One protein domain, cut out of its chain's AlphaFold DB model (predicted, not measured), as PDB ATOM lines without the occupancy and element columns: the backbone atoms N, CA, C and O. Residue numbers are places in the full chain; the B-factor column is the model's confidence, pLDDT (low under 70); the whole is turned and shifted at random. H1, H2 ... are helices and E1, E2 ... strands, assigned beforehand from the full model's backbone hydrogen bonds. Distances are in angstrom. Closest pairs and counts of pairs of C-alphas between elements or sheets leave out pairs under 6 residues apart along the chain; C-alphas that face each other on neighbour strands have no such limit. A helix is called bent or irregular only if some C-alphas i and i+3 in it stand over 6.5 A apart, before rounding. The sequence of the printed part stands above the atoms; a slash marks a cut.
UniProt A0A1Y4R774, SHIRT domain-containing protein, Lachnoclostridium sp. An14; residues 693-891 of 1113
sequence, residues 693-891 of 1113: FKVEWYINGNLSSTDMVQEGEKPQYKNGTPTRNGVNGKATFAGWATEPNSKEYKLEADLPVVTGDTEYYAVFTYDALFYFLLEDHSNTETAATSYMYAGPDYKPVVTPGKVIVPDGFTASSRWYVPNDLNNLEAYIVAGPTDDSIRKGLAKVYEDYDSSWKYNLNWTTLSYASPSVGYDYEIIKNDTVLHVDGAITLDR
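What this domain is: This is residues 693 to 891 of the 1113 residues of the protein "SHIRT domain-containing protein" of Lachnoclostridium sp. An14 (UniProt A0A1Y4R774). With little regular structure, the elongated model is a branched, mixed sheet strung along the long bent strand E4: E1 and E2 at one end, E3, E6 and E7 midway, E5, E8, E9 and helix H1 at the other. Nine named strands and helix H1, between E7 and E8, hold 74 of 199 printed residues, mostly strand. It is only just compact, close to loose: radius of gyration of the C-alphas 19.4 A, spans 61 by 36 by 33 A.

How they stand to each other: E4, residues 758 to 773, bends by 65 degrees at Asp 767. Parallel to it is E9, residues 881 to 890, with N 883 and O 769 2.8 A apart. H1, residues 834 to 844, is on the sheet, every O i to N i+4 pair within hydrogen-bond range.

Where its parts are: E1, residues 693-699, begins at C-alpha (-60.729, -53.544, -39.407); E2 is 702-710, E3 732-737, E5 787-789, E6 801-804, E7 828-830, E8 853-857. E4 runs 42.0 A to (-20.533, -29.743, -55.937).

The domain as a whole: The printed part has no cut; 58 residues are under pLDDT 70.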
ATOM      1  N   PHE A 693     -62.107 -53.277 -39.026       85.81
ATOM      2  CA  PHE A 693     -60.729 -53.544 -39.407       85.81
ATOM      3  C   PHE A 693     -59.782 -52.828 -38.450       85.81
ATOM      4  O   PHE A 693     -60.066 -51.722 -37.976       85.81
ATOM      5  N   LYS A 694     -58.650 -53.472 -38.183       92.06
ATOM      6  CA  LYS A 694     -57.633 -52.994 -37.255       92.06
ATOM      7  C   LYS A 694     -56.762 -51.939 -37.935       92.06
ATOM      8  O   LYS A 694     -56.122 -52.216 -38.950       92.06
ATOM      9  N   VAL A 695     -56.714 -50.737 -37.368       92.88
ATOM     10  CA  VAL A 695     -55.867 -49.635 -37.838       92.88
ATOM     11  C   VAL A 695     -54.782 -49.356 -36.807       92.88
ATOM     12  O   VAL A 695     -55.079 -48.968 -35.681       92.88
ATOM     13  N   GLU A 696     -53.522 -49.553 -37.183       94.75
ATOM     14  CA  GLU A 696     -52.376 -49.438 -36.272       94.75
ATOM     15  C   GLU A 696     -51.508 -48.228 -36.606       94.75
ATOM     16  O   GLU A 696     -50.975 -48.104 -37.708       94.75
ATOM     17  N   TRP A 697     -51.350 -47.324 -35.641       93.00
ATOM     18  CA  TRP A 697     -50.628 -46.069 -35.813       93.00
ATOM     19  C   TRP A 697     -49.235 -46.163 -35.197       93.00
ATOM     20  O   TRP A 697     -49.081 -46.254 -33.978       93.00
ATOM     21  N   TYR A 698     -48.205 -46.093 -36.034       91.94
ATOM     22  CA  TYR A 698     -46.807 -46.207 -35.640       91.94
ATOM     23  C   TYR A 698     -46.133 -44.836 -35.581       91.94
ATOM     24  O   TYR A 698     -46.136 -44.071 -36.546       91.94
ATOM     25  N   ILE A 699     -45.494 -44.528 -34.454       89.00
ATOM     26  CA  ILE A 699     -44.751 -43.286 -34.232       89.00
ATOM     27  C   ILE A 699     -43.323 -43.633 -33.811       89.00
ATOM     28  O   ILE A 699     -43.099 -44.379 -32.860       89.00
ATOM     29  N   ASN A 700     -42.332 -43.062 -34.501       83.75
ATOM     30  CA  ASN A 700     -40.910 -43.328 -34.260       83.75
ATOM     31  C   ASN A 700     -40.555 -44.834 -34.350       83.75
ATOM     32  O   ASN A 700     -39.766 -45.327 -33.544       83.75
ATOM     33  N   GLY A 701     -41.179 -45.574 -35.273       81.62
ATOM     34  CA  GLY A 701     -41.012 -47.023 -35.444       81.62
ATOM     35  C   GLY A 701     -41.645 -47.902 -34.355       81.62
ATOM     36  O   GLY A 701     -41.355 -49.092 -34.309       81.62
ATOM     37  N   ASN A 702     -42.472 -47.342 -33.467       87.25
ATOM     38  CA  ASN A 702     -43.142 -48.061 -32.378       87.25
ATOM     39  C   ASN A 702     -44.663 -47.910 -32.514       87.25
ATOM     40  O   ASN A 702     -45.131 -46.831 -32.876       87.25
ATOM     41  N   LEU A 703     -45.433 -48.956 -32.199       90.81
ATOM     42  CA  LEU A 703     -46.896 -48.873 -32.145       90.81
ATOM     43  C   LEU A 703     -47.311 -47.856 -31.067       90.81
ATOM     44  O   LEU A 703     -46.850 -47.938 -29.929       90.81
ATOM     45  N   SER A 704     -48.148 -46.887 -31.437       90.19
ATOM     46  CA  SER A 704     -48.572 -45.777 -30.575       90.19
ATOM     47  C   SER A 704     -50.058 -45.810 -30.224       90.19
ATOM     48  O   SER A 704     -50.434 -45.284 -29.177       90.19
ATOM     49  N   SER A 705     -50.898 -46.376 -31.089       90.81
ATOM     50  CA  SER A 705     -52.295 -46.714 -30.799       90.81
ATOM     51  C   SER A 705     -52.835 -47.686 -31.844       90.81
ATOM     52  O   SER A 705     -52.347 -47.724 -32.975       90.81
ATOM     53  N   THR A 706     -53.876 -48.420 -31.465       91.56
ATOM     54  CA  THR A 706     -54.668 -49.261 -32.361       91.56
ATOM     55  C   THR A 706     -56.118 -48.803 -32.271       91.56
ATOM     56  O   THR A 706     -56.654 -48.682 -31.173       91.56
ATOM     57  N   ASP A 707     -56.743 -48.531 -33.412       88.50
ATOM     58  CA  ASP A 707     -58.158 -48.185 -33.534       88.50
ATOM     59  C   ASP A 707     -58.881 -49.284 -34.317       88.50
ATOM     60  O   ASP A 707     -58.398 -49.729 -35.356       88.50
ATOM     61  N   MET A 708     -60.069 -49.686 -33.866       87.75
ATOM     62  CA  MET A 708     -60.984 -50.484 -34.686       87.75
ATOM     63  C   MET A 708     -61.887 -49.529 -35.473       87.75
ATOM     64  O   MET A 708     -62.593 -48.705 -34.890       87.75
ATOM     65  N   VAL A 709     -61.830 -49.602 -36.804       85.81
ATOM     66  CA  VAL A 709     -62.539 -48.687 -37.715       85.81
ATOM     67  C   VAL A 709     -63.480 -49.490 -38.608       85.81
ATOM     68  O   VAL A 709     -63.124 -50.575 -39.071       85.81
ATOM     69  N   GLN A 710     -64.692 -48.984 -38.852       84.19
ATOM     70  CA  GLN A 710     -65.654 -49.685 -39.700       84.19
ATOM     71  C   GLN A 710     -65.259 -49.628 -41.183       84.19
ATOM     72  O   GLN A 710     -64.764 -48.615 -41.681       84.19
ATOM     73  N   GLU A 711     -65.549 -50.705 -41.907       84.38
ATOM     74  CA  GLU A 711     -65.398 -50.782 -43.357       84.38
ATOM     75  C   GLU A 711     -66.114 -49.616 -44.061       84.38
ATOM     76  O   GLU A 711     -67.299 -49.349 -43.842       84.38
ATOM     77  N   GLY A 712     -65.372 -48.906 -44.915       80.81
ATOM     78  CA  GLY A 712     -65.852 -47.729 -45.641       80.81
ATOM     79  C   GLY A 712     -65.736 -46.393 -44.893       80.81
ATOM     80  O   GLY A 712     -66.025 -45.357 -45.493       80.81
ATOM     81  N   GLU A 713     -65.281 -46.369 -43.638       85.00
ATOM     82  CA  GLU A 713     -65.010 -45.128 -42.896       85.00
ATOM     83  C   GLU A 713     -63.543 -44.694 -43.018       85.00
ATOM     84  O   GLU A 713     -62.670 -45.489 -43.365       85.00
ATOM     85  N   LYS A 714     -63.255 -43.406 -42.785       87.25
ATOM     86  CA  LYS A 714     -61.875 -42.894 -42.771       87.25
ATOM     87  C   LYS A 714     -61.260 -43.069 -41.377       87.25
ATOM     88  O   LYS A 714     -61.904 -42.678 -40.405       87.25
ATOM     89  N   PRO A 715     -60.019 -43.566 -41.269       89.25
ATOM     90  CA  PRO A 715     -59.318 -43.657 -39.996       89.25
ATOM     91  C   PRO A 715     -58.923 -42.259 -39.490       89.25
ATOM     92  O   PRO A 715     -58.629 -41.365 -40.287       89.25
ATOM     93  N   GLN A 716     -58.908 -42.074 -38.167       87.12
ATOM     94  CA  GLN A 716     -58.507 -40.828 -37.502       87.12
ATOM     95  C   GLN A 716     -57.622 -41.114 -36.288       87.12
ATOM     96  O   GLN A 716     -57.923 -42.017 -35.508       87.12
ATOM     97  N   TYR A 717     -56.563 -40.327 -36.105       88.44
ATOM     98  CA  TYR A 717     -55.605 -40.493 -35.017       88.44
ATOM     99  C   TYR A 717     -55.968 -39.568 -33.848       88.44
ATOM    100  O   TYR A 717     -55.688 -38.369 -33.836       88.44
ATOM    101  N   LYS A 718     -56.609 -40.142 -32.828       83.94
ATOM    102  CA  LYS A 718     -57.227 -39.385 -31.722       83.94
ATOM    103  C   LYS A 718     -56.212 -38.720 -30.778       83.94
ATOM    104  O   LYS A 718     -56.539 -37.738 -30.114       83.94
ATOM    105  N   ASN A 719     -54.969 -39.199 -30.746       83.88
ATOM    106  CA  ASN A 719     -53.944 -38.814 -29.765       83.88
ATOM    107  C   ASN A 719     -53.152 -37.535 -30.142       83.88
ATOM    108  O   ASN A 719     -51.962 -37.407 -29.842       83.88
ATOM    109  N   GLY A 720     -53.811 -36.566 -30.785       83.50
ATOM    110  CA  GLY A 720     -53.244 -35.259 -31.142       83.50
ATOM    111  C   GLY A 720     -52.243 -35.301 -32.304       83.50
ATOM    112  O   GLY A 720     -52.230 -36.222 -33.104       83.50
ATOM    113  N   THR A 721     -51.385 -34.286 -32.444       84.56
ATOM    114  CA  THR A 721     -50.347 -34.302 -33.495       84.56
ATOM    115  C   THR A 721     -49.159 -35.173 -33.064       84.56
ATOM    116  O   THR A 721     -48.571 -34.877 -32.019       84.56
ATOM    117  N   PRO A 722     -48.734 -36.183 -33.853       87.50
ATOM    118  CA  PRO A 722     -47.535 -36.971 -33.571       87.50
ATOM    119  C   PRO A 722     -46.291 -36.109 -33.325       87.50
ATOM    120  O   PRO A 722     -46.048 -35.120 -34.019       87.50
ATOM    121  N   THR A 723     -45.462 -36.504 -32.354       82.69
ATOM    122  CA  THR A 723     -44.212 -35.798 -32.029       82.69
ATOM    123  C   THR A 723     -43.008 -36.735 -32.005       82.69
ATOM    124  O   THR A 723     -43.107 -37.924 -31.698       82.69
ATOM    125  N   ARG A 724     -41.837 -36.179 -32.335       76.94
ATOM    126  CA  ARG A 724     -40.575 -36.914 -32.406       76.94
ATOM    127  C   ARG A 724     -39.477 -36.206 -31.628       76.94
ATOM    128  O   ARG A 724     -38.936 -35.192 -32.069       76.94
ATOM    129  N   ASN A 725     -39.080 -36.796 -30.502       61.53
ATOM    130  CA  ASN A 725     -37.936 -36.345 -29.706       61.53
ATOM    131  C   ASN A 725     -36.604 -36.813 -30.320       61.53
ATOM    132  O   ASN A 725     -35.845 -37.583 -29.739       61.53
ATOM    133  N   GLY A 726     -36.319 -36.308 -31.522       55.44
ATOM    134  CA  GLY A 726     -35.056 -36.458 -32.238       55.44
ATOM    135  C   GLY A 726     -34.617 -35.123 -32.847       55.44
ATOM    136  O   GLY A 726     -35.438 -34.255 -33.130       55.44
ATOM    137  N   VAL A 727     -33.304 -34.946 -33.028       53.97
ATOM    138  CA  VAL A 727     -32.696 -33.776 -33.698       53.97
ATOM    139  C   VAL A 727     -33.175 -32.416 -33.143       53.97
ATOM    140  O   VAL A 727     -33.784 -31.596 -33.832       53.97
ATOM    141  N   ASN A 728     -32.877 -32.160 -31.864       56.25
ATOM    142  CA  ASN A 728     -33.132 -30.884 -31.174       56.25
ATOM    143  C   ASN A 728     -34.608 -30.425 -31.136       56.25
ATOM    144  O   ASN A 728     -34.861 -29.225 -31.005       56.25
ATOM    145  N   GLY A 729     -35.565 -31.359 -31.250       60.00
ATOM    146  CA  GLY A 729     -37.006 -31.083 -31.163       60.00
ATOM    147  C   GLY A 729     -37.563 -30.305 -32.358       60.00
ATOM    148  O   GLY A 729     -38.448 -29.473 -32.186       60.00
ATOM    149  N   LYS A 730     -36.975 -30.492 -33.551       69.31
ATOM    150  CA  LYS A 730     -37.258 -29.678 -34.755       69.31
ATOM    151  C   LYS A 730     -37.679 -30.493 -35.980       69.31
ATOM    152  O   LYS A 730     -37.831 -29.935 -37.062       69.31
ATOM    153  N   ALA A 731     -37.907 -31.792 -35.800       79.06
ATOM    154  CA  ALA A 731     -38.636 -32.591 -36.771       79.06
ATOM    155  C   ALA A 731     -40.129 -32.213 -36.728       79.06
ATOM    156  O   ALA A 731     -40.754 -32.256 -35.670       79.06
ATOM    157  N   THR A 732     -40.695 -31.828 -37.870       82.81
ATOM    158  CA  THR A 732     -42.109 -31.471 -38.033       82.81
ATOM    159  C   THR A 732     -42.887 -32.645 -38.614       82.81
ATOM    160  O   THR A 732     -42.525 -33.136 -39.685       82.81
ATOM    161  N   PHE A 733     -43.960 -33.071 -37.943       87.44
ATOM    162  CA  PHE A 733     -44.924 -34.020 -38.507       87.44
ATOM    163  C   PHE A 733     -45.476 -33.500 -39.846       87.44
ATOM    164  O   PHE A 733     -45.695 -32.294 -40.000       87.44
ATOM    165  N   ALA A 734     -45.625 -34.393 -40.823       83.25
ATOM    166  CA  ALA A 734     -45.872 -34.045 -42.223       83.25
ATOM    167  C   ALA A 734     -46.896 -34.942 -42.940       83.25
ATOM    168  O   ALA A 734     -47.106 -34.747 -44.139       83.25
ATOM    169  N   GLY A 735     -47.506 -35.900 -42.237       88.50
ATOM    170  CA  GLY A 735     -48.474 -36.841 -42.798       88.50
ATOM    171  C   GLY A 735     -48.312 -38.260 -42.257       88.50
ATOM    172  O   GLY A 735     -47.469 -38.522 -41.400       88.50
ATOM    173  N   TRP A 736     -49.109 -39.173 -42.797       89.69
ATOM    174  CA  TRP A 736     -49.104 -40.605 -42.492       89.69
ATOM    175  C   TRP A 736     -48.792 -41.401 -43.766       89.69
ATOM    176  O   TRP A 736     -49.177 -40.983 -44.859       89.69
ATOM    177  N   ALA A 737     -48.122 -42.547 -43.644       88.94
ATOM    178  CA  ALA A 737     -47.849 -43.438 -44.773       88.94
ATOM    179  C   ALA A 737     -47.996 -44.914 -44.406       88.94
ATOM    180  O   ALA A 737     -47.750 -45.285 -43.266       88.94
ATOM    181  N   THR A 738     -48.372 -45.755 -45.365       88.44
ATOM    182  CA  THR A 738     -48.548 -47.205 -45.161       88.44
ATOM    183  C   THR A 738     -47.230 -47.985 -45.118       88.44
ATOM    184  O   THR A 738     -47.210 -49.143 -44.715       88.44
ATOM    185  N   GLU A 739     -46.105 -47.341 -45.450       84.38
ATOM    186  CA  GLU A 739     -44.757 -47.905 -45.319       84.38
ATOM    187  C   GLU A 739     -43.874 -47.048 -44.383       84.38
ATOM    188  O   GLU A 739     -43.903 -45.811 -44.462       84.38
ATOM    189  N   PRO A 740     -43.006 -47.662 -43.553       80.00
ATOM    190  CA  PRO A 740     -42.074 -46.932 -42.701       80.00
ATOM    191  C   PRO A 740     -41.163 -45.986 -43.497       80.00
ATOM    192  O   PRO A 740     -40.398 -46.407 -44.367       80.00
ATOM    193  N   ASN A 741     -41.135 -44.710 -43.106       75.62
ATOM    194  CA  ASN A 741     -40.266 -43.670 -43.680       75.62
ATOM    195  C   ASN A 741     -40.554 -43.305 -45.155       75.62
ATOM    196  O   ASN A 741     -39.715 -42.648 -45.780       75.62
ATOM    197  N   SER A 742     -41.702 -43.707 -45.715       78.25
ATOM    198  CA  SER A 742     -42.111 -43.352 -47.082       78.25
ATOM    199  C   SER A 742     -42.925 -42.041 -47.132       78.25
ATOM    200  O   SER A 742     -43.038 -41.319 -46.137       78.25
ATOM    201  N   LYS A 743     -43.443 -41.674 -48.315       77.06
ATOM    202  CA  LYS A 743     -44.187 -40.423 -48.555       77.06
ATOM    203  C   LYS A 743     -45.611 -40.667 -49.048       77.06
ATOM    204  O   LYS A 743     -45.852 -40.720 -50.252       77.06
ATOM    205  N   GLU A 744     -46.571 -40.673 -48.134       70.75
ATOM    206  CA  GLU A 744     -47.994 -40.655 -48.486       70.75
ATOM    207  C   GLU A 744     -48.752 -39.563 -47.701       70.75
ATOM    208  O   GLU A 744     -48.136 -38.649 -47.148       70.75
ATOM    209  N   TYR A 745     -50.085 -39.589 -47.798       70.81
ATOM    210  CA  TYR A 745     -51.108 -38.782 -47.109       70.81
ATOM    211  C   TYR A 745     -50.599 -37.629 -46.220       70.81
ATOM    212  O   TYR A 745     -50.452 -37.747 -45.003       70.81
ATOM    213  N   LYS A 746     -50.380 -36.462 -46.846       65.94
ATOM    214  CA  LYS A 746     -49.845 -35.242 -46.202       65.94
ATOM    215  C   LYS A 746     -50.735 -34.678 -45.092       65.94
ATOM    216  O   LYS A 746     -50.262 -33.904 -44.262       65.94
ATOM    217  N   LEU A 747     -52.019 -35.019 -45.111       70.56
ATOM    218  CA  LEU A 747     -52.993 -34.706 -44.078       70.56
ATOM    219  C   LEU A 747     -53.786 -35.970 -43.757       70.56
ATOM    220  O   LEU A 747     -54.113 -36.754 -44.641       70.56
ATOM    221  N   GLU A 748     -54.179 -36.115 -42.498       72.38
ATOM    222  CA  GLU A 748     -55.050 -37.196 -42.025       72.38
ATOM    223  C   GLU A 748     -56.403 -37.224 -42.767       72.38
ATOM    224  O   GLU A 748     -56.927 -38.279 -43.105       72.38
ATOM    225  N   ALA A 749     -56.917 -36.051 -43.153       74.62
ATOM    226  CA  ALA A 749     -58.116 -35.931 -43.984       74.62
ATOM    227  C   ALA A 749     -57.971 -36.544 -45.396       74.62
ATOM    228  O   ALA A 749     -58.988 -36.854 -46.024       74.62
ATOM    229  N   ASP A 750     -56.744 -36.748 -45.891       82.69
ATOM    230  CA  ASP A 750     -56.467 -37.352 -47.201       82.69
ATOM    231  C   ASP A 750     -56.446 -38.893 -47.154       82.69
ATOM    232  O   ASP A 750     -56.471 -39.518 -48.214       82.69
ATOM    233  N   LEU A 751     -56.442 -39.508 -45.960       85.31
ATOM    234  CA  LEU A 751     -56.369 -40.967 -45.776       85.31
ATOM    235  C   LEU A 751     -57.500 -41.711 -46.514       85.31
ATOM    236  O   LEU A 751     -58.614 -41.181 -46.622       85.31
ATOM    237  N   PRO A 752     -57.253 -42.923 -47.044       87.00
ATOM    238  CA  PRO A 752     -58.284 -43.720 -47.698       87.00
ATOM    239  C   PRO A 752     -59.341 -44.188 -46.689       87.00
ATOM    240  O   PRO A 752     -59.150 -44.109 -45.477       87.00
ATOM    241  N   VAL A 753     -60.474 -44.676 -47.194       88.31
ATOM    242  CA  VAL A 753     -61.420 -45.423 -46.354       88.31
ATOM    243  C   VAL A 753     -60.861 -46.814 -46.058       88.31
ATOM    244  O   VAL A 753     -60.186 -47.392 -46.911       88.31
ATOM    245  N   VAL A 754     -61.130 -47.347 -44.870       84.94
ATOM    246  CA  VAL A 754     -60.607 -48.649 -44.443       84.94
ATOM    247  C   VAL A 754     -61.381 -49.778 -45.130       84.94
ATOM    248  O   VAL A 754     -62.612 -49.796 -45.115       84.94
ATOM    249  N   THR A 755     -60.659 -50.716 -45.746       86.81
ATOM    250  CA  THR A 755     -61.210 -51.902 -46.445       86.81
ATOM    251  C   THR A 755     -60.430 -53.184 -46.108       86.81
ATOM    252  O   THR A 755     -60.409 -54.138 -46.883       86.81
ATOM    253  N   GLY A 756     -59.687 -53.158 -45.004       87.31
ATOM    254  CA  GLY A 756     -58.710 -54.162 -44.595       87.31
ATOM    255  C   GLY A 756     -57.895 -53.638 -43.415       87.31
ATOM    256  O   GLY A 756     -57.802 -52.422 -43.229       87.31
ATOM    257  N   ASP A 757     -57.296 -54.535 -42.633       90.19
ATOM    258  CA  ASP A 757     -56.352 -54.137 -41.582       90.19
ATOM    259  C   ASP A 757     -55.205 -53.322 -42.205       90.19
ATOM    260  O   ASP A 757     -54.691 -53.680 -43.267       90.19
ATOM    261  N   THR A 758     -54.859 -52.189 -41.593       90.25
ATOM    262  CA  THR A 758     -53.972 -51.180 -42.193       90.25
ATOM    263  C   THR A 758     -53.033 -50.573 -41.154       90.25
ATOM    264  O   THR A 758     -53.465 -50.148 -40.085       90.25
ATOM    265  N   GLU A 759     -51.752 -50.462 -41.494       93.56
ATOM    266  CA  GLU A 759     -50.741 -49.781 -40.682       93.56
ATOM    267  C   GLU A 759     -50.494 -48.357 -41.215       93.56
ATOM    268  O   GLU A 759     -50.449 -48.140 -42.427       93.56
ATOM    269  N   TYR A 760     -50.300 -47.383 -40.323       92.19
ATOM    270  CA  TYR A 760     -49.952 -46.001 -40.664       92.19
ATOM    271  C   TYR A 760     -48.763 -45.499 -39.844       92.19
ATOM    272  O   TYR A 760     -48.836 -45.310 -38.634       92.19
ATOM    273  N   TYR A 761     -47.668 -45.205 -40.531       90.81
ATOM    274  CA  TYR A 761     -46.409 -44.707 -39.994       90.81
ATOM    275  C   TYR A 761     -46.353 -43.175 -40.057       90.81
ATOM    276  O   TYR A 761     -46.586 -42.567 -41.106       90.81
ATOM    277  N   ALA A 762     -46.044 -42.528 -38.932       89.94
ATOM    278  CA  ALA A 762     -45.987 -41.072 -38.829       89.94
ATOM    279  C   ALA A 762     -44.769 -40.499 -39.568       89.94
ATOM    280  O   ALA A 762     -43.620 -40.677 -39.156       89.94
ATOM    281  N   VAL A 763     -45.015 -39.745 -40.639       87.50
ATOM    282  CA  VAL A 763     -43.964 -39.150 -41.467       87.50
ATOM    283  C   VAL A 763     -43.466 -37.859 -40.820       87.50
ATOM    284  O   VAL A 763     -44.171 -36.848 -40.751       87.50
ATOM    285  N   PHE A 764     -42.209 -37.863 -40.377       85.69
ATOM    286  CA  PHE A 764     -41.532 -36.684 -39.838       85.69
ATOM    287  C   PHE A 764     -40.582 -36.069 -40.863       85.69
ATOM    288  O   PHE A 764     -39.809 -36.770 -41.511       85.69
ATOM    289  N   THR A 765     -40.594 -34.741 -40.974       83.75
ATOM    290  CA  THR A 765     -39.710 -33.976 -41.866       83.75
ATOM    291  C   THR A 765     -38.773 -33.051 -41.108       83.75
ATOM    292  O   THR A 765     -39.103 -32.564 -40.031       83.75
ATOM    293  N   TYR A 766     -37.615 -32.758 -41.693       80.44
ATOM    294  CA  TYR A 766     -36.648 -31.791 -41.175       80.44
ATOM    295  C   TYR A 766     -36.255 -30.785 -42.254       80.44
ATOM    296  O   TYR A 766     -36.255 -31.112 -43.443       80.44
ATOM    297  N   ASP A 767     -35.917 -29.567 -41.837       80.50
ATOM    298  CA  ASP A 767     -35.504 -28.504 -42.752       80.50
ATOM    299  C   ASP A 767     -34.099 -28.785 -43.309       80.50
ATOM    300  O   ASP A 767     -33.177 -29.146 -42.573       80.50
ATOM    301  N   ALA A 768     -33.922 -28.612 -44.619       79.06
ATOM    302  CA  ALA A 768     -32.720 -29.014 -45.347       79.06
ATOM    303  C   ALA A 768     -32.224 -27.939 -46.327       79.06
ATOM    304  O   ALA A 768     -33.013 -27.309 -47.039       79.06
ATOM    305  N   LEU A 769     -30.904 -27.760 -46.412       79.06
ATOM    306  CA  LEU A 769     -30.249 -26.970 -47.454       79.06
ATOM    307  C   LEU A 769     -29.634 -27.900 -48.499       79.06
ATOM    308  O   LEU A 769     -28.800 -28.732 -48.158       79.06
ATOM    309  N   PHE A 770     -30.019 -27.720 -49.762       81.50
ATOM    310  CA  PHE A 770     -29.495 -28.492 -50.887       81.50
ATOM    311  C   PHE A 770     -28.351 -27.740 -51.568       81.50
ATOM    312  O   PHE A 770     -28.567 -26.647 -52.109       81.50
ATOM    313  N   TYR A 771     -27.164 -28.339 -51.553       80.69
ATOM    314  CA  TYR A 771     -25.967 -27.856 -52.232       80.69
ATOM    315  C   TYR A 771     -25.440 -28.913 -53.207       80.69
ATOM    316  O   TYR A 771     -25.544 -30.114 -52.979       80.69
ATOM    317  N   PHE A 772     -24.862 -28.455 -54.315       83.69
ATOM    318  CA  PHE A 772     -24.275 -29.318 -55.331       83.69
ATOM    319  C   PHE A 772     -22.837 -28.906 -55.621       83.69
ATOM    320  O   PHE A 772     -22.591 -27.768 -56.019       83.69
ATOM    321  N   LEU A 773     -21.902 -29.839 -55.443       84.19
ATOM    322  CA  LEU A 773     -20.533 -29.743 -55.937       84.19
ATOM    323  C   LEU A 773     -20.560 -29.628 -57.466       84.19
ATOM    324  O   LEU A 773     -21.208 -30.427 -58.142       84.19
ATOM    325  N   LEU A 774     -19.865 -28.628 -57.996       84.94
ATOM    326  CA  LEU A 774     -19.816 -28.330 -59.426       84.94
ATOM    327  C   LEU A 774     -18.838 -29.250 -60.178       84.94
ATOM    328  O   LEU A 774     -17.954 -29.865 -59.583       84.94
ATOM    329  N   GLU A 775     -18.977 -29.318 -61.505       81.56
ATOM    330  CA  GLU A 775     -18.034 -30.046 -62.364       81.56
ATOM    331  C   GLU A 775     -16.587 -29.559 -62.189       81.56
ATOM    332  O   GLU A 775     -16.346 -28.389 -61.905       81.56
ATOM    333  N   ASP A 776     -15.629 -30.469 -62.389       79.50
ATOM    334  CA  ASP A 776     -14.179 -30.267 -62.225       79.50
ATOM    335  C   ASP A 776     -13.691 -29.893 -60.803       79.50
ATOM    336  O   ASP A 776     -12.479 -29.807 -60.585       79.50
ATOM    337  N   HIS A 777     -14.586 -29.754 -59.816       77.69
ATOM    338  CA  HIS A 777     -14.246 -29.495 -58.412       77.69
ATOM    339  C   HIS A 777     -14.189 -30.768 -57.548       77.69
ATOM    340  O   HIS A 777     -14.892 -31.751 -57.777       77.69
ATOM    341  N   SER A 778     -13.361 -30.751 -56.497       76.25
ATOM    342  CA  SER A 778     -13.293 -31.810 -55.484       76.25
ATOM    343  C   SER A 778     -14.219 -31.542 -54.298       76.25
ATOM    344  O   SER A 778     -14.208 -30.464 -53.706       76.25
ATOM    345  N   ASN A 779     -14.887 -32.599 -53.835       65.06
ATOM    346  CA  ASN A 779     -15.664 -32.651 -52.592       65.06
ATOM    347  C   ASN A 779     -14.860 -32.403 -51.292       65.06
ATOM    348  O   ASN A 779     -15.407 -32.514 -50.198       65.06
ATOM    349  N   THR A 780     -13.558 -32.120 -51.393       66.81
ATOM    350  CA  THR A 780     -12.687 -31.732 -50.270       66.81
ATOM    351  C   THR A 780     -12.284 -30.253 -50.306       66.81
ATOM    352  O   THR A 780     -11.603 -29.775 -49.397       66.81
ATOM    353  N   GLU A 781     -12.701 -29.507 -51.333       66.56
ATOM    354  CA  GLU A 781     -12.471 -28.067 -51.417       66.56
ATOM    355  C   GLU A 781     -13.342 -27.314 -50.411       66.56
ATOM    356  O   GLU A 781     -14.540 -27.555 -50.298       66.56
ATOM    357  N   THR A 782     -12.749 -26.348 -49.708       66.69
ATOM    358  CA  THR A 782     -13.451 -25.487 -48.739       66.69
ATOM    359  C   THR A 782     -13.931 -24.167 -49.351       66.69
ATOM    360  O   THR A 782     -14.333 -23.259 -48.624       66.69
ATOM    361  N   ALA A 783     -13.820 -23.999 -50.670       69.12
ATOM    362  CA  ALA A 783     -14.179 -22.764 -51.353       69.12
ATOM    363  C   ALA A 783     -15.674 -22.758 -51.695       69.12
ATOM    364  O   ALA A 783     -16.164 -23.643 -52.388       69.12
ATOM    365  N   ALA A 784     -16.399 -21.718 -51.273       64.88
ATOM    366  CA  ALA A 784     -17.828 -21.583 -51.571       64.88
ATOM    367  C   ALA A 784     -18.139 -21.476 -53.082       64.88
ATOM    368  O   ALA A 784     -19.278 -21.674 -53.484       64.88
ATOM    369  N   THR A 785     -17.139 -21.188 -53.923       75.88
ATOM    370  CA  THR A 785     -17.249 -21.197 -55.393       75.88
ATOM    371  C   THR A 785     -17.294 -22.595 -56.007       75.88
ATOM    372  O   THR A 785     -17.657 -22.706 -57.169       75.88
ATOM    373  N   SER A 786     -16.916 -23.636 -55.262       80.19
ATOM    374  CA  SER A 786     -16.929 -25.032 -55.724       80.19
ATOM    375  C   SER A 786     -18.321 -25.676 -55.601       80.19
ATOM    376  O   SER A 786     -18.535 -26.781 -56.095       80.19
ATOM    377  N   TYR A 787     -19.272 -24.984 -54.960       80.62
ATOM    378  CA  TYR A 787     -20.616 -25.472 -54.647       80.62
ATOM    379  C   TYR A 787     -21.706 -24.497 -55.100       80.62
ATOM    380  O   TYR A 787     -21.518 -23.281 -55.149       80.62
ATOM    381  N   MET A 788     -22.889 -25.037 -55.371       85.31
ATOM    382  CA  MET A 788     -24.068 -24.307 -55.822       85.31
ATOM    383  C   MET A 788     -25.269 -24.617 -54.929       85.31
ATOM    384  O   MET A 788     -25.691 -25.766 -54.836       85.31
ATOM    385  N   TYR A 789     -25.859 -23.596 -54.307       81.19
ATOM    386  CA  TYR A 789     -27.118 -23.737 -53.569       81.19
ATOM    387  C   TYR A 789     -28.321 -23.829 -54.517       81.19
ATOM    388  O   TYR A 789     -28.415 -23.047 -55.464       81.19
ATOM    389  N   ALA A 790     -29.266 -24.727 -54.227       82.12
ATOM    390  CA  ALA A 790     -30.446 -24.971 -55.063       82.12
ATOM    391  C   ALA A 790     -31.737 -25.263 -54.264       82.12
ATOM    392  O   ALA A 790     -32.607 -25.994 -54.739       82.12
ATOM    393  N   GLY A 791     -31.891 -24.697 -53.059       78.88
ATOM    394  CA  GLY A 791     -33.110 -24.850 -52.242       78.88
ATOM    395  C   GLY A 791     -34.417 -24.489 -52.977       78.88
ATOM    396  O   GLY A 791     -34.370 -23.767 -53.975       78.88
ATOM    397  N   PRO A 792     -35.583 -24.978 -52.501       74.06
ATOM    398  CA  PRO A 792     -36.850 -25.050 -53.251       74.06
ATOM    399  C   PRO A 792     -37.246 -23.767 -53.978       74.06
ATOM    400  O   PRO A 792     -37.741 -23.818 -55.100       74.06
ATOM    401  N   ASP A 793     -37.014 -22.633 -53.323       66.75
ATOM    402  CA  ASP A 793     -37.490 -21.319 -53.722       66.75
ATOM    403  C   ASP A 793     -36.276 -20.375 -53.824       66.75
ATOM    404  O   ASP A 793     -36.115 -19.458 -53.018       66.75
ATOM    405  N   TYR A 794     -35.360 -20.664 -54.766       68.19
ATOM    406  CA  TYR A 794     -34.052 -19.996 -54.890       68.19
ATOM    407  C   TYR A 794     -34.179 -18.462 -54.908       68.19
ATOM    408  O   TYR A 794     -34.689 -17.856 -55.858       68.19
ATOM    409  N   LYS A 795     -33.687 -17.841 -53.834       64.31
ATOM    410  CA  LYS A 795     -33.774 -16.413 -53.500       64.31
ATOM    411  C   LYS A 795     -32.445 -15.965 -52.879       64.31
ATOM    412  O   LYS A 795     -31.721 -16.798 -52.341       64.31
ATOM    413  N   PRO A 796     -32.140 -14.653 -52.848       59.44
ATOM    414  CA  PRO A 796     -30.970 -14.111 -52.144       59.44
ATOM    415  C   PRO A 796     -31.080 -14.161 -50.603       59.44
ATOM    416  O   PRO A 796     -30.289 -13.522 -49.919       59.44
ATOM    417  N   VAL A 797     -32.075 -14.873 -50.063       65.19
ATOM    418  CA  VAL A 797     -32.220 -15.228 -48.648       65.19
ATOM    419  C   VAL A 797     -32.507 -16.726 -48.614       65.19
ATOM    420  O   VAL A 797     -33.440 -17.188 -49.279       65.19
ATOM    421  N   VAL A 798     -31.695 -17.477 -47.871       67.94
ATOM    422  CA  VAL A 798     -31.759 -18.941 -47.800       67.94
ATOM    423  C   VAL A 798     -33.138 -19.390 -47.299       67.94
ATOM    424  O   VAL A 798     -33.606 -18.942 -46.256       67.94
ATOM    425  N   THR A 799     -33.800 -20.268 -48.056       73.94
ATOM    426  CA  THR A 799     -35.116 -20.838 -47.719       73.94
ATOM    427  C   THR A 799     -34.996 -22.364 -47.775       73.94
ATOM    428  O   THR A 799     -34.868 -22.899 -48.879       73.94
ATOM    429  N   PRO A 800     -34.971 -23.080 -46.635       78.38
ATOM    430  CA  PRO A 800     -34.766 -24.524 -46.631       78.38
ATOM    431  C   PRO A 800     -35.904 -25.273 -47.337       78.38
ATOM    432  O   PRO A 800     -37.048 -24.822 -47.378       78.38
ATOM    433  N   GLY A 801     -35.565 -26.434 -47.895       82.50
ATOM    434  CA  GLY A 801     -36.532 -27.465 -48.260       82.50
ATOM    435  C   GLY A 801     -36.813 -28.402 -47.090       82.50
ATOM    436  O   GLY A 801     -36.400 -28.129 -45.965       82.50
ATOM    437  N   LYS A 802     -37.498 -29.516 -47.356       84.62
ATOM    438  CA  LYS A 802     -37.830 -30.528 -46.344       84.62
ATOM    439  C   LYS A 802     -37.517 -31.935 -46.836       84.62
ATOM    440  O   LYS A 802     -37.896 -32.294 -47.953       84.62
ATOM    441  N   VAL A 803     -36.880 -32.726 -45.978       81.25
ATOM    442  CA  VAL A 803     -36.594 -34.158 -46.178       81.25
ATOM    443  C   VAL A 803     -37.236 -34.986 -45.071       81.25
ATOM    444  O   VAL A 803     -37.391 -34.485 -43.958       81.25
ATOM    445  N   ILE A 804     -37.603 -36.232 -45.363       82.94
ATOM    446  CA  ILE A 804     -38.071 -37.202 -44.365       82.94
ATOM    447  C   ILE A 804     -36.911 -37.594 -43.442       82.94
ATOM    448  O   ILE A 804     -35.774 -37.750 -43.888       82.94
ATOM    449  N   VAL A 805     -37.206 -37.755 -42.152       78.62
ATOM    450  CA  VAL A 805     -36.275 -38.249 -41.131       78.62
ATOM    451  C   VAL A 805     -36.574 -39.726 -40.868       78.62
ATOM    452  O   VAL A 805     -37.622 -40.008 -40.287       78.62
ATOM    453  N   PRO A 806     -35.688 -40.676 -41.221       76.12
ATOM    454  CA  PRO A 806     -35.940 -42.081 -40.939       76.12
ATOM    455  C   PRO A 806     -35.960 -42.362 -39.443       76.12
ATOM    456  O   PRO A 806     -35.257 -41.704 -38.673       76.12
ATOM    457  N   ASP A 807     -36.737 -43.338 -39.004       72.88
ATOM    458  CA  ASP A 807     -36.762 -43.806 -37.623       72.88
ATOM    459  C   ASP A 807     -35.394 -44.326 -37.151       72.88
ATOM    460  O   ASP A 807     -34.486 -44.606 -37.934       72.88
ATOM    461  N   GLY A 808     -35.170 -44.278 -35.836       67.00
ATOM    462  CA  GLY A 808     -33.845 -44.476 -35.233       67.00
ATOM    463  C   GLY A 808     -32.833 -43.332 -35.443       67.00
ATOM    464  O   GLY A 808     -31.831 -43.284 -34.733       67.00
ATOM    465  N   PHE A 809     -33.067 -42.369 -36.347       68.06
ATOM    466  CA  PHE A 809     -32.160 -41.225 -36.544       68.06
ATOM    467  C   PHE A 809     -32.073 -40.313 -35.301       68.06
ATOM    468  O   PHE A 809     -33.096 -39.867 -34.768       68.06
ATOM    469  N   THR A 810     -30.841 -39.992 -34.879       60.22
ATOM    470  CA  THR A 810     -30.515 -39.226 -33.658       60.22
ATOM    471  C   THR A 810     -29.719 -37.947 -33.960       60.22
ATOM    472  O   THR A 810     -29.202 -37.762 -35.056       60.22
ATOM    473  N   ALA A 811     -29.552 -37.059 -32.973       53.69
ATOM    474  CA  ALA A 811     -28.808 -35.802 -33.149       53.69
ATOM    475  C   ALA A 811     -27.293 -35.976 -33.433       53.69
ATOM    476  O   ALA A 811     -26.653 -35.042 -33.913       53.69
ATOM    477  N   SER A 812     -26.718 -37.149 -33.143       52.97
ATOM    478  CA  SER A 812     -25.328 -37.512 -33.461       52.97
ATOM    479  C   SER A 812     -25.197 -38.372 -34.726       52.97
ATOM    480  O   SER A 812     -24.075 -38.617 -35.177       52.97
ATOM    481  N   SER A 813     -26.309 -38.805 -35.326       56.22
ATOM    482  CA  SER A 813     -26.318 -39.579 -36.568       56.22
ATOM    483  C   SER A 813     -25.832 -38.717 -37.738       56.22
ATOM    484  O   SER A 813     -26.522 -37.808 -38.193       56.22
ATOM    485  N   ARG A 814     -24.643 -39.022 -38.273       56.56
ATOM    486  CA  ARG A 814     -24.284 -38.627 -39.641       56.56
ATOM    487  C   ARG A 814     -24.930 -39.623 -40.590       56.56
ATOM    488  O   ARG A 814     -24.677 -40.820 -40.470       56.56
ATOM    489  N   TRP A 815     -25.738 -39.143 -41.527       57.88
ATOM    490  CA  TRP A 815     -26.330 -40.005 -42.545       57.88
ATOM    491  C   TRP A 815     -25.268 -40.205 -43.638       57.88
ATOM    492  O   TRP A 815     -25.108 -39.402 -44.562       57.88
ATOM    493  N   TYR A 816     -24.454 -41.244 -43.476       52.59
ATOM    494  CA  TYR A 816     -23.644 -41.765 -44.571       52.59
ATOM    495  C   TYR A 816     -24.534 -42.701 -45.388       52.59
ATOM    496  O   TYR A 816     -25.166 -43.583 -44.811       52.59
ATOM    497  N   VAL A 817     -24.618 -42.480 -46.697       50.69
ATOM    498  CA  VAL A 817     -25.526 -43.217 -47.586       50.69
ATOM    499  C   VAL A 817     -24.954 -44.620 -47.837       50.69
ATOM    500  O   VAL A 817     -23.864 -44.716 -48.405       50.69
ATOM    501  N   PRO A 818     -25.627 -45.713 -47.424       42.91
ATOM    502  CA  PRO A 818     -25.295 -47.057 -47.888       42.91
ATOM    503  C   PRO A 818     -25.704 -47.203 -49.360       42.91
ATOM    504  O   PRO A 818     -26.568 -46.468 -49.838       42.91
ATOM    505  N   ASN A 819     -25.132 -48.174 -50.074       43.72
ATOM    506  CA  ASN A 819     -25.346 -48.354 -51.521       43.72
ATOM    507  C   ASN A 819     -26.809 -48.643 -51.927       43.72
ATOM    508  O   ASN A 819     -27.118 -48.675 -53.116       43.72
ATOM    509  N   ASP A 820     -27.697 -48.866 -50.961       44.66
ATOM    510  CA  ASP A 820     -29.079 -49.303 -51.162       44.66
ATOM    511  C   ASP A 820     -30.044 -48.131 -51.441       44.66
ATOM    512  O   ASP A 820     -31.056 -48.301 -52.122       44.66
ATOM    513  N   LEU A 821     -29.708 -46.906 -51.009       52.09
ATOM    514  CA  LEU A 821     -30.528 -45.700 -51.215       52.09
ATOM    515  C   LEU A 821     -30.268 -45.029 -52.576       52.09
ATOM    516  O   LEU A 821     -29.921 -43.852 -52.668       52.09
ATOM    517  N   ASN A 822     -30.494 -45.774 -53.660       51.47
ATOM    518  CA  ASN A 822     -30.283 -45.319 -55.044       51.47
ATOM    519  C   ASN A 822     -31.248 -44.211 -55.525       51.47
ATOM    520  O   ASN A 822     -31.131 -43.750 -56.659       51.47
ATOM    521  N   ASN A 823     -32.204 -43.773 -54.697       63.50
ATOM    522  CA  ASN A 823     -33.177 -42.740 -55.053       63.50
ATOM    523  C   ASN A 823     -33.493 -41.803 -53.872       63.50
ATOM    524  O   ASN A 823     -34.475 -41.990 -53.153       63.50
ATOM    525  N   LEU A 824     -32.686 -40.751 -53.699       68.19
ATOM    526  CA  LEU A 824     -32.950 -39.709 -52.701       68.19
ATOM    527  C   LEU A 824     -34.292 -38.992 -52.924       68.19
ATOM    528  O   LEU A 824     -34.926 -38.557 -51.965       68.19
ATOM    529  N   GLU A 825     -34.756 -38.879 -54.171       70.25
ATOM    530  CA  GLU A 825     -35.982 -38.153 -54.528       70.25
ATOM    531  C   GLU A 825     -37.244 -38.798 -53.914       70.25
ATOM    532  O   GLU A 825     -38.301 -38.167 -53.834       70.25
ATOM    533  N   ALA A 826     -37.137 -40.029 -53.399       72.00
ATOM    534  CA  ALA A 826     -38.133 -40.640 -52.523       72.00
ATOM    535  C   ALA A 826     -38.314 -39.871 -51.195       72.00
ATOM    536  O   ALA A 826     -39.449 -39.633 -50.796       72.00
ATOM    537  N   TYR A 827     -37.225 -39.412 -50.568       76.56
ATOM    538  CA  TYR A 827     -37.210 -38.798 -49.231       76.56
ATOM    539  C   TYR A 827     -37.364 -37.272 -49.235       76.56
ATOM    540  O   TYR A 827     -37.556 -36.673 -48.175       76.56
ATOM    541  N   ILE A 828     -37.272 -36.610 -50.394       80.00
ATOM    542  CA  ILE A 828     -37.434 -35.154 -50.473       80.00
ATOM    543  C   ILE A 828     -38.921 -34.793 -50.599       80.00
ATOM    544  O   ILE A 828     -39.594 -35.155 -51.564       80.00
ATOM    545  N   VAL A 829     -39.428 -34.037 -49.621       81.50
ATOM    546  CA  VAL A 829     -40.823 -33.563 -49.557       81.50
ATOM    547  C   VAL A 829     -40.965 -32.160 -50.156       81.50
ATOM    548  O   VAL A 829     -42.017 -31.827 -50.707       81.50
ATOM    549  N   ALA A 830     -39.912 -31.337 -50.078       83.50
ATOM    550  CA  ALA A 830     -39.853 -30.023 -50.719       83.50
ATOM    551  C   ALA A 830     -38.418 -29.623 -51.107       83.50
ATOM    552  O   ALA A 830     -37.510 -29.677 -50.278       83.50
ATOM    553  N   GLY A 831     -38.247 -29.136 -52.341       78.50
ATOM    554  CA  GLY A 831     -36.949 -28.812 -52.953       78.50
ATOM    555  C   GLY A 831     -36.268 -30.033 -53.581       78.50
ATOM    556  O   GLY A 831     -36.903 -31.077 -53.688       78.50
ATOM    557  N   PRO A 832     -35.006 -29.888 -54.016       83.06
ATOM    558  CA  PRO A 832     -34.654 -28.855 -54.990       83.06
ATOM    559  C   PRO A 832     -35.486 -29.061 -56.275       83.06
ATOM    560  O   PRO A 832     -35.760 -30.186 -56.679       83.06
ATOM    561  N   THR A 833     -35.931 -27.986 -56.920       85.31
ATOM    562  CA  THR A 833     -36.728 -28.071 -58.157       85.31
ATOM    563  C   THR A 833     -35.838 -27.880 -59.387       85.31
ATOM    564  O   THR A 833     -34.773 -27.275 -59.289       85.31
ATOM    565  N   ASP A 834     -36.267 -28.337 -60.570       85.19
ATOM    566  CA  ASP A 834     -35.545 -28.048 -61.826       85.19
ATOM    567  C   ASP A 834     -35.350 -26.531 -62.021       85.19
ATOM    568  O   ASP A 834     -34.258 -26.080 -62.355       85.19
ATOM    569  N   ASP A 835     -36.357 -25.727 -61.677       85.62
ATOM    570  CA  ASP A 835     -36.279 -24.265 -61.683       85.62
ATOM    571  C   ASP A 835     -35.267 -23.708 -60.655       85.62
ATOM    572  O   ASP A 835     -34.491 -22.815 -60.999       85.62
ATOM    573  N   SER A 836     -35.188 -24.241 -59.425       86.44
ATOM    574  CA  SER A 836     -34.181 -23.790 -58.448       86.44
ATOM    575  C   SER A 836     -32.756 -24.205 -58.829       86.44
ATOM    576  O   SER A 836     -31.831 -23.406 -58.671       86.44
ATOM    577  N   ILE A 837     -32.576 -25.398 -59.404       88.56
ATOM    578  CA  ILE A 837     -31.287 -25.882 -59.919       88.56
ATOM    579  C   ILE A 837     -30.847 -25.038 -61.122       88.56
ATOM    580  O   ILE A 837     -29.718 -24.546 -61.146       88.56
ATOM    581  N   ARG A 838     -31.741 -24.773 -62.086       88.25
ATOM    582  CA  ARG A 838     -31.458 -23.902 -63.242       88.25
ATOM    583  C   ARG A 838     -31.142 -22.463 -62.833       88.25
ATOM    584  O   ARG A 838     -30.266 -21.849 -63.438       88.25
ATOM    585  N   LYS A 839     -31.789 -21.926 -61.791       86.25
ATOM    586  CA  LYS A 839     -31.453 -20.611 -61.207       86.25
ATOM    587  C   LYS A 839     -30.076 -20.593 -60.540       86.25
ATOM    588  O   LYS A 839     -29.366 -19.599 -60.679       86.25
ATOM    589  N   GLY A 840     -29.685 -21.681 -59.873       86.06
ATOM    590  CA  GLY A 840     -28.323 -21.872 -59.374       86.06
ATOM    591  C   GLY A 840     -27.296 -21.882 -60.512       86.06
ATOM    592  O   GLY A 840     -26.341 -21.107 -60.488       86.06
ATOM    593  N   LEU A 841     -27.533 -22.680 -61.560       87.75
ATOM    594  CA  LEU A 841     -26.624 -22.799 -62.708       87.75
ATOM    595  C   LEU A 841     -26.455 -21.463 -63.441       87.75
ATOM    596  O   LEU A 841     -25.325 -21.042 -63.687       87.75
ATOM    597  N   ALA A 842     -27.553 -20.739 -63.675       87.06
ATOM    598  CA  ALA A 842     -27.557 -19.391 -64.248       87.06
ATOM    599  C   ALA A 842     -26.868 -18.324 -63.370       87.06
ATOM    600  O   ALA A 842     -26.648 -17.199 -63.824       87.06
ATOM    601  N   LYS A 843     -26.557 -18.639 -62.105       85.38
ATOM    602  CA  LYS A 843     -25.796 -17.771 -61.199       85.38
ATOM    603  C   LYS A 843     -24.301 -18.114 -61.155       85.38
ATOM    604  O   LYS A 843     -23.502 -17.223 -60.855       85.38
ATOM    605  N   VAL A 844     -23.943 -19.369 -61.431       86.31
ATOM    606  CA  VAL A 844     -22.564 -19.885 -61.430       86.31
ATOM    607  C   VAL A 844     -21.886 -19.695 -62.792       86.31
ATOM    608  O   VAL A 844     -20.762 -19.202 -62.845       86.31
ATOM    609  N   TYR A 845     -22.564 -20.058 -63.881       85.56
ATOM    610  CA  TYR A 845     -22.002 -20.058 -65.234       85.56
ATOM    611  C   TYR A 845     -22.454 -18.814 -66.013       85.56
ATOM    612  O   TYR A 845     -23.642 -18.643 -66.287       85.56
ATOM    613  N   GLU A 846     -21.511 -17.943 -66.392       84.19
ATOM    614  CA  GLU A 846     -21.804 -16.723 -67.173       84.19
ATOM    615  C   GLU A 846     -22.319 -17.024 -68.597       84.19
ATOM    616  O   GLU A 846     -22.965 -16.176 -69.211       84.19
ATOM    617  N   ASP A 847     -22.043 -18.225 -69.112       85.31
ATOM    618  CA  ASP A 847     -22.424 -18.733 -70.434       85.31
ATOM    619  C   ASP A 847     -23.600 -19.732 -70.402       85.31
ATOM    620  O   ASP A 847     -23.855 -20.411 -71.398       85.31
ATOM    621  N   TYR A 848     -24.325 -19.818 -69.280       86.06
ATOM    622  CA  TYR A 848     -25.429 -20.761 -69.075       86.06
ATOM    623  C   TYR A 848     -26.518 -20.696 -70.164       86.06
ATOM    624  O   TYR A 848     -27.155 -19.660 -70.377       86.06
ATOM    625  N   ASP A 849     -26.805 -21.847 -70.777       80.62
ATOM    626  CA  ASP A 849     -27.919 -22.053 -71.707       80.62
ATOM    627  C   ASP A 849     -29.000 -22.924 -71.042       80.62
ATOM    628  O   ASP A 849     -28.721 -23.993 -70.493       80.62
ATOM    629  N   SER A 850     -30.263 -22.493 -71.105       80.62
ATOM    630  CA  SER A 850     -31.380 -23.204 -70.468       80.62
ATOM    631  C   SER A 850     -31.696 -24.572 -71.084       80.62
ATOM    632  O   SER A 850     -32.400 -25.359 -70.449       80.62
ATOM    633  N   SER A 851     -31.165 -24.878 -72.274       73.62
ATOM    634  CA  SER A 851     -31.251 -26.193 -72.919       73.62
ATOM    635  C   SER A 851     -30.283 -27.235 -72.345       73.62
ATOM    636  O   SER A 851     -30.484 -28.427 -72.598       73.62
ATOM    637  N   TRP A 852     -29.276 -26.831 -71.551       81.69
ATOM    638  CA  TRP A 852     -28.362 -27.772 -70.897       81.69
ATOM    639  C   TRP A 852     -29.142 -28.785 -70.052       81.69
ATOM    640  O   TRP A 852     -30.059 -28.447 -69.287       81.69
ATOM    641  N   LYS A 853     -28.769 -30.057 -70.196       81.75
ATOM    642  CA  LYS A 853     -29.226 -31.120 -69.306       81.75
ATOM    643  C   LYS A 853     -28.208 -31.277 -68.190       81.75
ATOM    644  O   LYS A 853     -27.027 -31.008 -68.376       81.75
ATOM    645  N   TYR A 854     -28.681 -31.690 -67.026       86.62
ATOM    646  CA  TYR A 854     -27.828 -31.983 -65.891       86.62
ATOM    647  C   TYR A 854     -28.200 -33.346 -65.317       86.62
ATOM    648  O   TYR A 854     -29.336 -33.800 -65.468       86.62
ATOM    649  N   ASN A 855     -27.242 -33.994 -64.666       83.19
ATOM    650  CA  ASN A 855     -27.457 -35.199 -63.879       83.19
ATOM    651  C   ASN A 855     -26.925 -34.962 -62.459       83.19
ATOM    652  O   ASN A 855     -25.863 -34.357 -62.283       83.19
ATOM    653  N   LEU A 856     -27.698 -35.390 -61.460       81.50
ATOM    654  CA  LEU A 856     -27.368 -35.242 -60.046       81.50
ATOM    655  C   LEU A 856     -26.829 -36.568 -59.513       81.50
ATOM    656  O   LEU A 856     -27.529 -37.579 -59.536       81.50
ATOM    657  N   ASN A 857     -25.605 -36.549 -58.996       76.25
ATOM    658  CA  ASN A 857     -25.026 -37.671 -58.281       76.25
ATOM    659  C   ASN A 857     -25.140 -37.445 -56.767       76.25
ATOM    660  O   ASN A 857     -24.375 -36.682 -56.177       76.25
ATOM    661  N   TRP A 858     -26.080 -38.146 -56.139       71.19
ATOM    662  CA  TRP A 858     -26.334 -38.093 -54.696       71.19
ATOM    663  C   TRP A 858     -25.404 -38.990 -53.852       71.19
ATOM    664  O   TRP A 858     -25.524 -39.010 -52.632       71.19
ATOM    665  N   THR A 859     -24.479 -39.736 -54.473       58.41
ATOM    666  CA  THR A 859     -23.515 -40.605 -53.754       58.41
ATOM    667  C   THR A 859     -22.254 -39.866 -53.292       58.41
ATOM    668  O   THR A 859     -21.502 -40.357 -52.451       58.41
ATOM    669  N   THR A 860     -21.995 -38.681 -53.847       55.19
ATOM    670  CA  THR A 860     -20.808 -37.874 -53.549       55.19
ATOM    671  C   THR A 860     -21.143 -36.771 -52.549       55.19
ATOM    672  O   THR A 860     -21.693 -35.750 -52.953       55.19
ATOM    673  N   LEU A 861     -20.704 -36.976 -51.295       55.59
ATOM    674  CA  LEU A 861     -21.008 -36.238 -50.046       55.59
ATOM    675  C   LEU A 861     -22.240 -36.765 -49.273       55.59
ATOM    676  O   LEU A 861     -22.875 -37.729 -49.681       55.59
ATOM    677  N   SER A 862     -22.438 -36.264 -48.047       56.03
ATOM    678  CA  SER A 862     -23.186 -36.936 -46.970       56.03
ATOM    679  C   SER A 862     -23.925 -35.932 -46.084       56.03
ATOM    680  O   SER A 862     -23.444 -34.824 -45.850       56.03
ATOM    681  N   TYR A 863     -25.076 -36.346 -45.550       58.75
ATOM    682  CA  TYR A 863     -25.952 -35.505 -44.738       58.75
ATOM    683  C   TYR A 863     -25.288 -35.184 -43.407       58.75
ATOM    684  O   TYR A 863     -25.061 -36.061 -42.560       58.75
ATOM    685  N   ALA A 864     -25.011 -33.901 -43.212       54.53
ATOM    686  CA  ALA A 864     -24.310 -33.409 -42.047       54.53
ATOM    687  C   ALA A 864     -25.220 -32.557 -41.155       54.53
ATOM    688  O   ALA A 864     -25.901 -31.632 -41.603       54.53
ATOM    689  N   SER A 865     -25.132 -32.823 -39.850       54.28
ATOM    690  CA  SER A 865     -25.367 -31.813 -38.813       54.28
ATOM    691  C   SER A 865     -24.462 -30.588 -39.087       54.28
ATOM    692  O   SER A 865     -23.313 -30.813 -39.492       54.28
ATOM    693  N   PRO A 866     -24.930 -29.330 -38.880       52.09
ATOM    694  CA  PRO A 866     -24.444 -28.072 -39.509       52.09
ATOM    695  C   PRO A 866     -22.983 -27.609 -39.254       52.09
ATOM    696  O   PRO A 866     -22.639 -26.443 -39.416       52.09
ATOM    697  N   SER A 867     -22.091 -28.523 -38.882       46.06
ATOM    698  CA  SER A 867     -20.662 -28.329 -38.603       46.06
ATOM    699  C   SER A 867     -19.732 -28.176 -39.824       46.06
ATOM    700  O   SER A 867     -18.549 -27.895 -39.634       46.06
ATOM    701  N   VAL A 868     -20.226 -28.340 -41.058       48.88
ATOM    702  CA  VAL A 868     -19.457 -28.172 -42.313       48.88
ATOM    703  C   VAL A 868     -19.983 -26.983 -43.121       48.88
ATOM    704  O   VAL A 868     -20.676 -27.135 -44.118       48.88
ATOM    705  N   GLY A 869     -19.689 -25.772 -42.649       48.12
ATOM    706  CA  GLY A 869     -20.097 -24.538 -43.324       48.12
ATOM    707  C   GLY A 869     -19.151 -24.135 -44.458       48.12
ATOM    708  O   GLY A 869     -17.944 -24.018 -44.244       48.12
ATOM    709  N   TYR A 870     -19.712 -23.840 -45.632       50.34
ATOM    710  CA  TYR A 870     -19.026 -23.109 -46.701       50.34
ATOM    711  C   TYR A 870     -19.246 -21.598 -46.534       50.34
ATOM    712  O   TYR A 870     -20.334 -21.152 -46.169       50.34
ATOM    713  N   ASP A 871     -18.198 -20.809 -46.777       47.34
ATOM    714  CA  ASP A 871     -18.015 -19.451 -46.229       47.34
ATOM    715  C   ASP A 871     -18.813 -18.341 -46.958       47.34
ATOM    716  O   ASP A 871     -18.259 -17.323 -47.373       47.34
ATOM    717  N   TYR A 872     -20.120 -18.551 -47.163       46.44
ATOM    718  CA  TYR A 872     -21.036 -17.564 -47.758       46.44
ATOM    719  C   TYR A 872     -22.117 -17.059 -46.792       46.44
ATOM    720  O   TYR A 872     -22.457 -15.878 -46.820       46.44
ATOM    721  N   GLU A 873     -22.591 -17.911 -45.881       46.16
ATOM    722  CA  GLU A 873     -23.278 -17.498 -44.655       46.16
ATOM    723  C   GLU A 873     -22.772 -18.363 -43.495       46.16
ATOM    724  O   GLU A 873     -22.583 -19.571 -43.645       46.16
ATOM    725  N   ILE A 874     -22.584 -17.774 -42.309       41.75
ATOM    726  CA  ILE A 874     -22.445 -18.583 -41.094       41.75
ATOM    727  C   ILE A 874     -23.803 -19.253 -40.884       41.75
ATOM    728  O   ILE A 874     -24.759 -18.551 -40.546       41.75
ATOM    729  N   ILE A 875     -23.875 -20.581 -41.047       48.66
ATOM    730  CA  ILE A 875     -25.080 -21.384 -40.789       48.66
ATOM    731  C   ILE A 875     -25.370 -21.374 -39.281       48.66
ATOM    732  O   ILE A 875     -25.087 -22.309 -38.533       48.66
ATOM    733  N   LYS A 876     -25.916 -20.255 -38.807       44.22
ATOM    734  CA  LYS A 876     -26.474 -20.125 -37.471       44.22
ATOM    735  C   LYS A 876     -27.795 -20.866 -37.441       44.22
ATOM    736  O   LYS A 876     -28.825 -20.305 -37.802       44.22
ATOM    737  N   ASN A 877     -27.733 -22.109 -36.988       49.75
ATOM    738  CA  ASN A 877     -28.437 -22.636 -35.814       49.75
ATOM    739  C   ASN A 877     -28.448 -24.172 -35.917       49.75
ATOM    740  O   ASN A 877     -28.351 -24.739 -37.003       49.75
ATOM    741  N   ASP A 878     -28.603 -24.858 -34.785       54.53
ATOM    742  CA  ASP A 878     -28.575 -26.326 -34.676       54.53
ATOM    743  C   ASP A 878     -29.900 -26.964 -35.162       54.53
ATOM    744  O   ASP A 878     -30.592 -27.657 -34.403       54.53
ATOM    745  N   THR A 879     -30.337 -26.598 -36.377       61.72
ATOM    746  CA  THR A 879     -31.747 -26.667 -36.814       61.72
ATOM    747  C   THR A 879     -31.991 -27.018 -38.280       61.72
ATOM    748  O   THR A 879     -33.151 -27.116 -38.664       61.72
ATOM    749  N   VAL A 880     -30.953 -27.137 -39.112       69.81
ATOM    750  CA  VAL A 880     -31.093 -27.403 -40.556       69.81
ATOM    751  C   VAL A 880     -30.031 -28.416 -40.979       69.81
ATOM    752  O   VAL A 880     -28.875 -28.293 -40.572       69.81
ATOM    753  N   LEU A 881     -30.414 -29.422 -41.767       71.44
ATOM    754  CA  LEU A 881     -29.486 -30.404 -42.337       71.44
ATOM    755  C   LEU A 881     -28.809 -29.851 -43.595       71.44
ATOM    756  O   LEU A 881     -29.444 -29.173 -44.404       71.44
ATOM    757  N   HIS A 882     -27.536 -30.193 -43.790       71.38
ATOM    758  CA  HIS A 882     -26.866 -30.039 -45.081       71.38
ATOM    759  C   HIS A 882     -27.141 -31.283 -45.934       71.38
ATOM    760  O   HIS A 882     -26.991 -32.401 -45.438       71.38
ATOM    761  N   VAL A 883     -27.556 -31.095 -47.188       74.75
ATOM    762  CA  VAL A 883     -27.778 -32.159 -48.174       74.75
ATOM    763  C   VAL A 883     -26.928 -31.853 -49.395       74.75
ATOM    764  O   VAL A 883     -27.169 -30.864 -50.088       74.75
ATOM    765  N   ASP A 884     -25.945 -32.708 -49.648       74.50
ATOM    766  CA  ASP A 884     -24.992 -32.543 -50.738       74.50
ATOM    767  C   ASP A 884     -25.192 -33.582 -51.847       74.50
ATOM    768  O   ASP A 884     -25.610 -34.716 -51.610       74.50
ATOM    769  N   GLY A 885     -24.806 -33.198 -53.057       78.12
ATOM    770  CA  GLY A 885     -24.502 -34.099 -54.166       78.12
ATOM    771  C   GLY A 885     -23.461 -33.461 -55.087       78.12
ATOM    772  O   GLY A 885     -22.973 -32.365 -54.812       78.12
ATOM    773  N   ALA A 886     -23.152 -34.095 -56.215       81.00
ATOM    774  CA  ALA A 886     -22.441 -33.455 -57.325       81.00
ATOM    775  C   ALA A 886     -23.372 -33.266 -58.527       81.00
ATOM    776  O   ALA A 886     -24.240 -34.102 -58.778       81.00
ATOM    777  N   ILE A 887     -23.186 -32.185 -59.283       85.88
ATOM    778  CA  ILE A 887     -23.910 -31.930 -60.532       85.88
ATOM    779  C   ILE A 887     -22.968 -32.077 -61.729       85.88
ATOM    780  O   ILE A 887     -21.877 -31.515 -61.749       85.88
ATOM    781  N   THR A 888     -23.409 -32.827 -62.737       84.94
ATOM    782  CA  THR A 888     -22.746 -32.936 -64.047       84.94
ATOM    783  C   THR A 888     -23.635 -32.334 -65.127       84.94
ATOM    784  O   THR A 888     -24.860 -32.362 -65.000       84.94
ATOM    785  N   LEU A 889     -23.040 -31.753 -66.170       85.00
ATOM    786  CA  LEU A 889     -23.719 -30.961 -67.191       85.00
ATOM    787  C   LEU A 889     -23.494 -31.568 -68.574       85.00
ATOM    788  O   LEU A 889     -22.430 -31.465 -69.182       85.00
ATOM    789  N   ASP A 890     -24.560 -32.127 -69.129       78.50
ATOM    790  CA  ASP A 890     -24.639 -32.476 -70.538       78.50
ATOM    791  C   ASP A 890     -24.951 -31.198 -71.339       78.50
ATOM    792  O   ASP A 890     -26.104 -30.818 -71.589       78.50
ATOM    793  N   ARG A 891     -23.856 -30.511 -71.693       75.19
ATOM    794  CA  ARG A 891     -23.828 -29.269 -72.485       75.19
ATOM    795  C   ARG A 891     -23.986 -29.528 -73.993       75.19
ATOM    796  O   ARG A 891     -24.109 -28.576 -74.764       75.19
TER     797      ARG A 891